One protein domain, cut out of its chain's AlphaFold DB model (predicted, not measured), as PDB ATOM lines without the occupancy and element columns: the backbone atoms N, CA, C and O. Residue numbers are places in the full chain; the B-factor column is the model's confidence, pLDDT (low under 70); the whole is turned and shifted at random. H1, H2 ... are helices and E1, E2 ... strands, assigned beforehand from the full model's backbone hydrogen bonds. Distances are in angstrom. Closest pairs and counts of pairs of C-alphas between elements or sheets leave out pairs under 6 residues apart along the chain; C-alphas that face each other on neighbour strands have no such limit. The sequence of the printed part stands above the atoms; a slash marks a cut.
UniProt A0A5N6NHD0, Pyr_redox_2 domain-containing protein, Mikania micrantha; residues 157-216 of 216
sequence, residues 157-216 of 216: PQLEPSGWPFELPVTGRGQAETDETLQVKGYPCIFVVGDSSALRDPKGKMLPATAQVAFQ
ATOM      1  N   PRO A 157     -37.878  43.390  20.414       74.69
ATOM      2  CA  PRO A 157     -37.276  44.582  20.985       74.69
ATOM      3  C   PRO A 157     -35.793  44.324  21.249       74.69
ATOM      4  O   PRO A 157     -35.430  43.413  21.997       74.69
ATOM      5  N   GLN A 158     -34.940  45.138  20.632       68.44
ATOM      6  CA  GLN A 158     -33.558  45.257  21.067       68.44
ATOM      7  C   GLN A 158     -33.597  46.013  22.386       68.44
ATOM      8  O   GLN A 158     -34.108  47.130  22.457       68.44
ATOM      9  N   LEU A 159     -33.147  45.363  23.449       60.84
ATOM     10  CA  LEU A 159     -33.073  46.013  24.742       60.84
ATOM     11  C   LEU A 159     -31.922  47.013  24.666       60.84
ATOM     12  O   LEU A 159     -30.775  46.637  24.441       60.84
ATOM     13  N   GLU A 160     -32.255  48.302  24.774       56.78
ATOM     14  CA  GLU A 160     -31.268  49.359  24.988       56.78
ATOM     15  C   GLU A 160     -30.354  48.938  26.149       56.78
ATOM     16  O   GLU A 160     -30.874  48.369  27.122       56.78
ATOM     17  N   PRO A 161     -29.039  49.231  26.101       53.47
ATOM     18  CA  PRO A 161     -28.092  48.952  27.180       53.47
ATOM     19  C   PRO A 161     -28.389  49.851  28.392       53.47
ATOM     20  O   PRO A 161     -27.627  50.727  28.787       53.47
ATOM     21  N   SER A 162     -29.547  49.644  28.997       50.44
ATOM     22  CA  SER A 162     -30.115  50.392  30.105       50.44
ATOM     23  C   SER A 162     -29.740  49.713  31.416       50.44
ATOM     24  O   SER A 162     -30.594  49.414  32.235       50.44
ATOM     25  N   GLY A 163     -28.455  49.391  31.609       51.38
ATOM     26  CA  GLY A 163     -27.910  48.846  32.865       51.38
ATOM     27  C   GLY A 163     -28.518  47.525  33.374       51.38
ATOM     28  O   GLY A 163     -28.061  47.000  34.386       51.38
ATOM     29  N   TRP A 164     -29.524  46.980  32.692       57.16
ATOM     30  CA  TRP A 164     -30.176  45.714  32.980       57.16
ATOM     31  C   TRP A 164     -29.637  44.656  32.016       57.16
ATOM     32  O   TRP A 164     -29.674  44.875  30.808       57.16
ATOM     33  N   PRO A 165     -29.178  43.493  32.510       56.88
ATOM     34  CA  PRO A 165     -28.582  42.433  31.691       56.88
ATOM     35  C   PRO A 165     -29.634  41.632  30.904       56.88
ATOM     36  O   PRO A 165     -29.445  40.452  30.619       56.88
ATOM     37  N   PHE A 166     -30.794  42.232  30.634       63.75
ATOM     38  CA  PHE A 166     -31.889  41.543  29.984       63.75
ATOM     39  C   PHE A 166     -31.594  41.513  28.488       63.75
ATOM     40  O   PHE A 166     -31.719  42.525  27.811       63.75
ATOM     41  N   GLU A 167     -31.189  40.351  27.989       77.81
ATOM     42  CA  GLU A 167     -31.126  40.040  26.565       77.81
ATOM     43  C   GLU A 167     -31.965  38.785  26.330       77.81
ATOM     44  O   GLU A 167     -31.817  37.768  27.021       77.81
ATOM     45  N   LEU A 168     -32.897  38.861  25.377       86.38
ATOM     46  CA  LEU A 168     -33.629  37.681  24.935       86.38
ATOM     47  C   LEU A 168     -32.666  36.807  24.119       86.38
ATOM     48  O   LEU A 168     -32.036  37.326  23.195       86.38
ATOM     49  N   PRO A 169     -32.551  35.495  24.400       90.38
ATOM     50  CA  PRO A 169     -31.767  34.608  23.559       90.38
ATOM     51  C   PRO A 169     -32.391  34.587  22.166       90.38
ATOM     52  O   PRO A 169     -33.548  34.197  21.999       90.38
ATOM     53  N   VAL A 170     -31.627  35.019  21.168       91.44
ATOM     54  CA  VAL A 170     -32.058  35.049  19.771       91.44
ATOM     55  C   VAL A 170     -31.132  34.218  18.896       91.44
ATOM     56  O   VAL A 170     -29.924  34.141  19.108       91.44
ATOM     57  N   THR A 171     -31.701  33.615  17.862       91.44
ATOM     58  CA  THR A 171     -30.937  32.956  16.801       91.44
ATOM     59  C   THR A 171     -30.187  33.981  15.947       91.44
ATOM     60  O   THR A 171     -30.505  35.169  15.950       91.44
ATOM     61  N   GLY A 172     -29.280  33.522  15.076       87.38
ATOM     62  CA  GLY A 172     -28.625  34.389  14.082       87.38
ATOM     63  C   GLY A 172     -29.578  35.074  13.081       87.38
ATOM     64  O   GLY A 172     -29.146  35.933  12.319       87.38
ATOM     65  N   ARG A 173     -30.871  34.710  13.067       86.06
ATOM     66  CA  ARG A 173     -31.924  35.394  12.294       86.06
ATOM     67  C   ARG A 173     -32.689  36.445  13.105       86.06
ATOM     68  O   ARG A 173     -33.578  37.079  12.550       86.06
ATOM     69  N   GLY A 174     -32.371  36.620  14.386       89.75
ATOM     70  CA  GLY A 174     -33.049  37.552  15.291       89.75
ATOM     71  C   GLY A 174     -34.366  37.030  15.874       89.75
ATOM     72  O   GLY A 174     -35.106  37.807  16.459       89.75
ATOM     73  N   GLN A 175     -34.683  35.743  15.704       93.50
ATOM     74  CA  GLN A 175     -35.870  35.106  16.296       93.50
ATOM     75  C   GLN A 175     -35.562  34.623  17.715       93.50
ATOM     76  O   GLN A 175     -34.477  34.075  17.916       93.50
ATOM     77  N   ALA A 176     -36.498  34.752  18.654       94.50
ATOM     78  CA  ALA A 176     -36.333  34.297  20.034       94.50
ATOM     79  C   ALA A 176     -36.220  32.775  20.097       94.50
ATOM     80  O   ALA A 176     -37.025  32.063  19.498       94.50
ATOM     81  N   GLU A 177     -35.253  32.273  20.856       93.75
ATOM     82  CA  GLU A 177     -35.152  30.851  21.147       93.75
ATOM     83  C   GLU A 177     -36.192  30.442  22.187       93.75
ATOM     84  O   GLU A 177     -36.115  30.840  23.353       93.75
ATOM     85  N   THR A 178     -37.131  29.598  21.768       93.56
ATOM     86  CA  THR A 178     -38.160  29.040  22.644       93.56
ATOM     87  C   THR A 178     -37.979  27.540  22.845       93.56
ATOM     88  O   THR A 178     -37.280  26.872  22.074       93.56
ATOM     89  N   ASP A 179     -38.601  27.004  23.890       90.75
ATOM     90  CA  ASP A 179     -38.848  25.568  24.026       90.75
ATOM     91  C   ASP A 179     -40.200  25.159  23.400       90.75
ATOM     92  O   ASP A 179     -40.867  25.954  22.731       90.75
ATOM     93  N   GLU A 180     -40.586  23.894  23.586       89.25
ATOM     94  CA  GLU A 180     -41.838  23.310  23.080       89.25
ATOM     95  C   GLU A 180     -43.108  23.909  23.706       89.25
ATOM     96  O   GLU A 180     -44.191  23.779  23.141       89.25
ATOM     97  N   THR A 181     -42.980  24.606  24.837       92.69
ATOM     98  CA  THR A 181     -44.074  25.322  25.508       92.69
ATOM     99  C   THR A 181     -44.176  26.785  25.069       92.69
ATOM    100  O   THR A 181     -44.963  27.549  25.629       92.69
ATOM    101  N   LEU A 182     -43.393  27.178  24.051       94.81
ATOM    102  CA  LEU A 182     -43.295  28.537  23.500       94.81
ATOM    103  C   LEU A 182     -42.673  29.554  24.465       94.81
ATOM    104  O   LEU A 182     -42.631  30.750  24.159       94.81
ATOM    105  N   GLN A 183     -42.170  29.093  25.612       95.19
ATOM    106  CA  GLN A 183     -41.456  29.921  26.572       95.19
ATOM    107  C   GLN A 183     -40.076  30.259  26.030       95.19
ATOM    108  O   GLN A 183     -39.380  29.401  25.485       95.19
ATOM    109  N   VAL A 184     -39.657  31.512  26.195       94.00
ATOM    110  CA  VAL A 184     -38.283  31.907  25.889       94.00
ATOM    111  C   VAL A 184     -37.353  31.201  26.864       94.00
ATOM    112  O   VAL A 184     -37.570  31.227  28.078       94.00
ATOM    113  N   LYS A 185     -36.284  30.595  26.345       91.69
ATOM    114  CA  LYS A 185     -35.292  29.911  27.180       91.69
ATOM    115  C   LYS A 185     -34.760  30.851  28.266       91.69
ATOM    116  O   LYS A 185     -34.335  31.965  27.981       91.69
ATOM    117  N   GLY A 186     -34.785  30.393  29.517       90.94
ATOM    118  CA  GLY A 186     -34.361  31.186  30.678       90.94
ATOM    119  C   GLY A 186     -35.405  32.179  31.208       90.94
ATOM    120  O   GLY A 186     -35.192  32.749  32.275       90.94
ATOM    121  N   TYR A 187     -36.551  32.344  30.537       91.62
ATOM    122  CA  TYR A 187     -37.598  33.294  30.919       91.62
ATOM    123  C   TYR A 187     -38.991  32.633  30.933       91.62
ATOM    124  O   TYR A 187     -39.791  32.835  30.020       91.62
ATOM    125  N   PRO A 188     -39.355  31.908  32.010       91.62
ATOM    126  CA  PRO A 188     -40.584  31.099  32.072       91.62
ATOM    127  C   PRO A 188     -41.894  31.910  32.019       91.62
ATOM    128  O   PRO A 188     -42.985  31.347  31.930       91.62
ATOM    129  N   CYS A 189     -41.819  33.239  32.114       93.81
ATOM    130  CA  CYS A 189     -42.981  34.127  32.048       93.81
ATOM    131  C   CYS A 189     -43.119  34.849  30.700       93.81
ATOM    132  O   CYS A 189     -44.061  35.625  30.541       93.81
ATOM    133  N   ILE A 190     -42.203  34.616  29.753       94.12
ATOM    134  CA  ILE A 190     -42.205  35.250  28.434       94.12
ATOM    135  C   ILE A 190     -42.412  34.184  27.375       94.12
ATOM    136  O   ILE A 190     -41.685  33.197  27.324       94.12
ATOM    137  N   PHE A 191     -43.385  34.425  26.513       95.75
ATOM    138  CA  PHE A 191     -43.762  33.556  25.414       95.75
ATOM    139  C   PHE A 191     -43.565  34.309  24.100       95.75
ATOM    140  O   PHE A 191     -43.813  35.515  24.044       95.75
ATOM    141  N   VAL A 192     -43.131  33.621  23.044       95.88
ATOM    142  CA  VAL A 192     -42.953  34.227  21.713       95.88
ATOM    143  C   VAL A 192     -43.528  33.312  20.646       95.88
ATOM    144  O   VAL A 192     -43.228  32.119  20.617       95.88
ATOM    145  N   VAL A 193     -44.324  33.881  19.741       96.00
ATOM    146  CA  VAL A 193     -45.013  33.144  18.671       96.00
ATOM    147  C   VAL A 193     -44.862  33.821  17.309       96.00
ATOM    148  O   VAL A 193     -44.417  34.969  17.202       96.00
ATOM    149  N   GLY A 194     -45.241  33.097  16.255       95.50
ATOM    150  CA  GLY A 194     -45.185  33.570  14.872       95.50
ATOM    151  C   GLY A 194     -43.760  33.826  14.381       95.50
ATOM    152  O   GLY A 194     -42.811  33.188  14.830       95.50
ATOM    153  N   ASP A 195     -43.602  34.781  13.465       94.56
ATOM    154  CA  ASP A 195     -42.324  35.052  12.784       94.56
ATOM    155  C   ASP A 195     -41.186  35.457  13.735       94.56
ATOM    156  O   ASP A 195     -40.008  35.296  13.408       94.56
ATOM    157  N   SER A 196     -41.531  35.934  14.934       94.56
ATOM    158  CA  SER A 196     -40.577  36.288  15.986       94.56
ATOM    159  C   SER A 196     -40.013  35.087  16.755       94.56
ATOM    160  O   SER A 196     -39.045  35.254  17.495       94.56
ATOM    161  N   SER A 197     -40.572  33.886  16.590       94.94
ATOM    162  CA  SER A 197     -40.196  32.686  17.343       94.94
ATOM    163  C   SER A 197     -39.343  31.716  16.524       94.94
ATOM    164  O   SER A 197     -39.591  31.480  15.341       94.94
ATOM    165  N   ALA A 198     -38.332  31.123  17.161       93.69
ATOM    166  CA  ALA A 198     -37.473  30.091  16.594       93.69
ATOM    167  C   ALA A 198     -37.927  28.682  17.014       93.69
ATOM    168  O   ALA A 198     -37.182  27.947  17.666       93.69
ATOM    169  N   LEU A 199     -39.144  28.298  16.625       90.19
ATOM    170  CA  LEU A 199     -39.723  27.010  17.004       90.19
ATOM    171  C   LEU A 199     -39.161  25.850  16.167       90.19
ATOM    172  O   LEU A 199     -38.887  25.987  14.969       90.19
ATOM    173  N   ARG A 200     -39.010  24.683  16.799       90.12
ATOM    174  CA  ARG A 200     -38.547  23.446  16.162       90.12
ATOM    175  C   ARG A 200     -39.588  22.347  16.309       90.12
ATOM    176  O   ARG A 200     -40.272  22.274  17.322       90.12
ATOM    177  N   ASP A 201     -39.683  21.487  15.302       88.88
ATOM    178  CA  ASP A 201     -40.452  20.249  15.402       88.88
ATOM    179  C   ASP A 201     -39.757  19.236  16.345       88.88
ATOM    180  O   ASP A 201     -38.585  19.420  16.696       88.88
ATOM    181  N   PRO A 202     -40.420  18.125  16.727       88.56
ATOM    182  CA  PRO A 202     -39.809  17.088  17.567       88.56
ATOM    183  C   PRO A 202     -38.546  16.431  16.979       88.56
ATOM    184  O   PRO A 202     -37.833  15.726  17.686       88.56
ATOM    185  N   LYS A 203     -38.255  16.634  15.687       90.69
ATOM    186  CA  LYS A 203     -37.039  16.157  15.010       90.69
ATOM    187  C   LYS A 203     -35.929  17.220  15.004       90.69
ATOM    188  O   LYS A 203     -34.888  17.013  14.384       90.69
ATOM    189  N   GLY A 204     -36.142  18.359  15.667       87.88
ATOM    190  CA  GLY A 204     -35.200  19.470  15.769       87.88
ATOM    191  C   GLY A 204     -35.166  20.390  14.546       87.88
ATOM    192  O   GLY A 204     -34.341  21.312  14.498       87.88
ATOM    193  N   LYS A 205     -36.040  20.187  13.552       90.12
ATOM    194  CA  LYS A 205     -36.100  21.023  12.351       90.12
ATOM    195  C   LYS A 205     -36.837  22.320  12.662       90.12
ATOM    196  O   LYS A 205     -37.929  22.299  13.214       90.12
ATOM    197  N   MET A 206     -36.259  23.447  12.252       90.00
ATOM    198  CA  MET A 206     -36.922  24.750  12.343       90.00
ATOM    199  C   MET A 206     -38.244  24.744  11.575       90.00
ATOM    200  O   MET A 206     -38.281  24.376  10.394       90.00
ATOM    201  N   LEU A 207     -39.307  25.188  12.238       91.50
ATOM    202  CA  LEU A 207     -40.591  25.412  11.596       91.50
ATOM    203  C   LEU A 207     -40.532  26.664  10.706       91.50
ATOM    204  O   LEU A 207     -39.779  27.602  10.991       91.50
ATOM    205  N   PRO A 208     -41.274  26.684   9.588       90.31
ATOM    206  CA  PRO A 208     -41.288  27.831   8.697       90.31
ATOM    207  C   PRO A 208     -42.103  28.989   9.293       90.31
ATOM    208  O   PRO A 208     -43.140  28.773   9.918       90.31
ATOM    209  N   ALA A 209     -41.671  30.221   9.020       90.25
ATOM    210  CA  ALA A 209     -42.411  31.443   9.333       90.25
ATOM    211  C   ALA A 209     -43.650  31.542   8.426       90.25
ATOM    212  O   ALA A 209     -43.564  31.984   7.279       90.25
ATOM    213  N   THR A 210     -44.779  31.007   8.892       92.31
ATOM    214  CA  THR A 210     -46.050  30.996   8.157       92.31
ATOM    215  C   THR A 210     -47.207  31.301   9.096       92.31
ATOM    216  O   THR A 210     -47.160  30.959  10.278       92.31
ATOM    217  N   ALA A 211     -48.291  31.854   8.546       93.81
ATOM    218  CA  ALA A 211     -49.525  32.081   9.296       93.81
ATOM    219  C   ALA A 211     -50.082  30.788   9.916       93.81
ATOM    220  O   ALA A 211     -50.609  30.820  11.021       93.81
ATOM    221  N   GLN A 212     -49.917  29.641   9.246       94.44
ATOM    222  CA  GLN A 212     -50.352  28.349   9.777       94.44
ATOM    223  C   GLN A 212     -49.593  27.972  11.055       94.44
ATOM    224  O   GLN A 212     -50.221  27.557  12.020       94.44
ATOM    225  N   VAL A 213     -48.267  28.135  11.074       94.31
ATOM    226  CA  VAL A 213     -47.445  27.861  12.267       94.31
ATOM    227  C   VAL A 213     -47.729  28.872  13.375       94.31
ATOM    228  O   VAL A 213     -47.716  28.504  14.537       94.31
ATOM    229  N   ALA A 214     -47.998  30.132  13.031       94.81
ATOM    230  CA  ALA A 214     -48.348  31.155  14.015       94.81
ATOM    231  C   ALA A 214     -49.722  30.924  14.672       94.81
ATOM    232  O   ALA A 214     -49.939  31.379  15.790       94.81
ATOM    233  N   PHE A 215     -50.651  30.291  13.949       94.31
ATOM    234  CA  PHE A 215     -52.016  30.043  14.410       94.31
ATOM    235  C   PHE A 215     -52.155  28.771  15.257       94.31
ATOM    236  O   PHE A 215     -53.047  28.716  16.103       94.31
ATOM    237  N   GLN A 216     -51.335  27.751  14.986       91.50
ATOM    238  CA  GLN A 216     -51.290  26.499  15.754       91.50
ATOM    239  C   GLN A 216     -50.697  26.715  17.146       91.50
ATOM    240  O   GLN A 216     -51.219  26.063  18.078       91.50
TER     241      GLN A 216
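Overview. This is residues 157 to 216 of the 216 residues of the protein "Pyr_redox_2 domain-containing protein" of Mikania micrantha (UniProt A0A5N6NHD0). This domain has little regular structure: it is an elongated string of loops, with residues 160 to 165 sticking out at one end and the short helix H1 lying toward the other, along with the loop at Lys 203. One short strand, E1, lies between these ends. The 60 printed residues hold one named strand and then one named helix, 11 residues in all, of mixed class. The whole is only just compact, close to loose, with a radius of gyration of the C-alphas of 12.2 A and spans of 37 by 19 by 19 A.

Along the chain. Residues 157 to 186, from C-alpha 157 at (-37.276, 44.582, 20.985), hold no named element. E1, residues 187 to 192, begins at C-alpha 187 (-37.598, 33.294, 30.919) and is 10.7 A long. H1, residues 211 to 215, is 6.0 A long and ends at C-alpha 215 (-52.016, 30.043, 14.410).

Arrangement. E1 pairs with no named strand. E1 and H1 are apart. In H1 the one O i to N i+4 pair is within hydrogen-bond range.

Size, cuts and confidence. The C-alphas farthest apart, of Gly 163 and Lys 203, are 38.3 A apart. The printed part has no cut. The link from E1 to H1 is long, 18 residues. Residues 158 to 166 have pLDDT under 70.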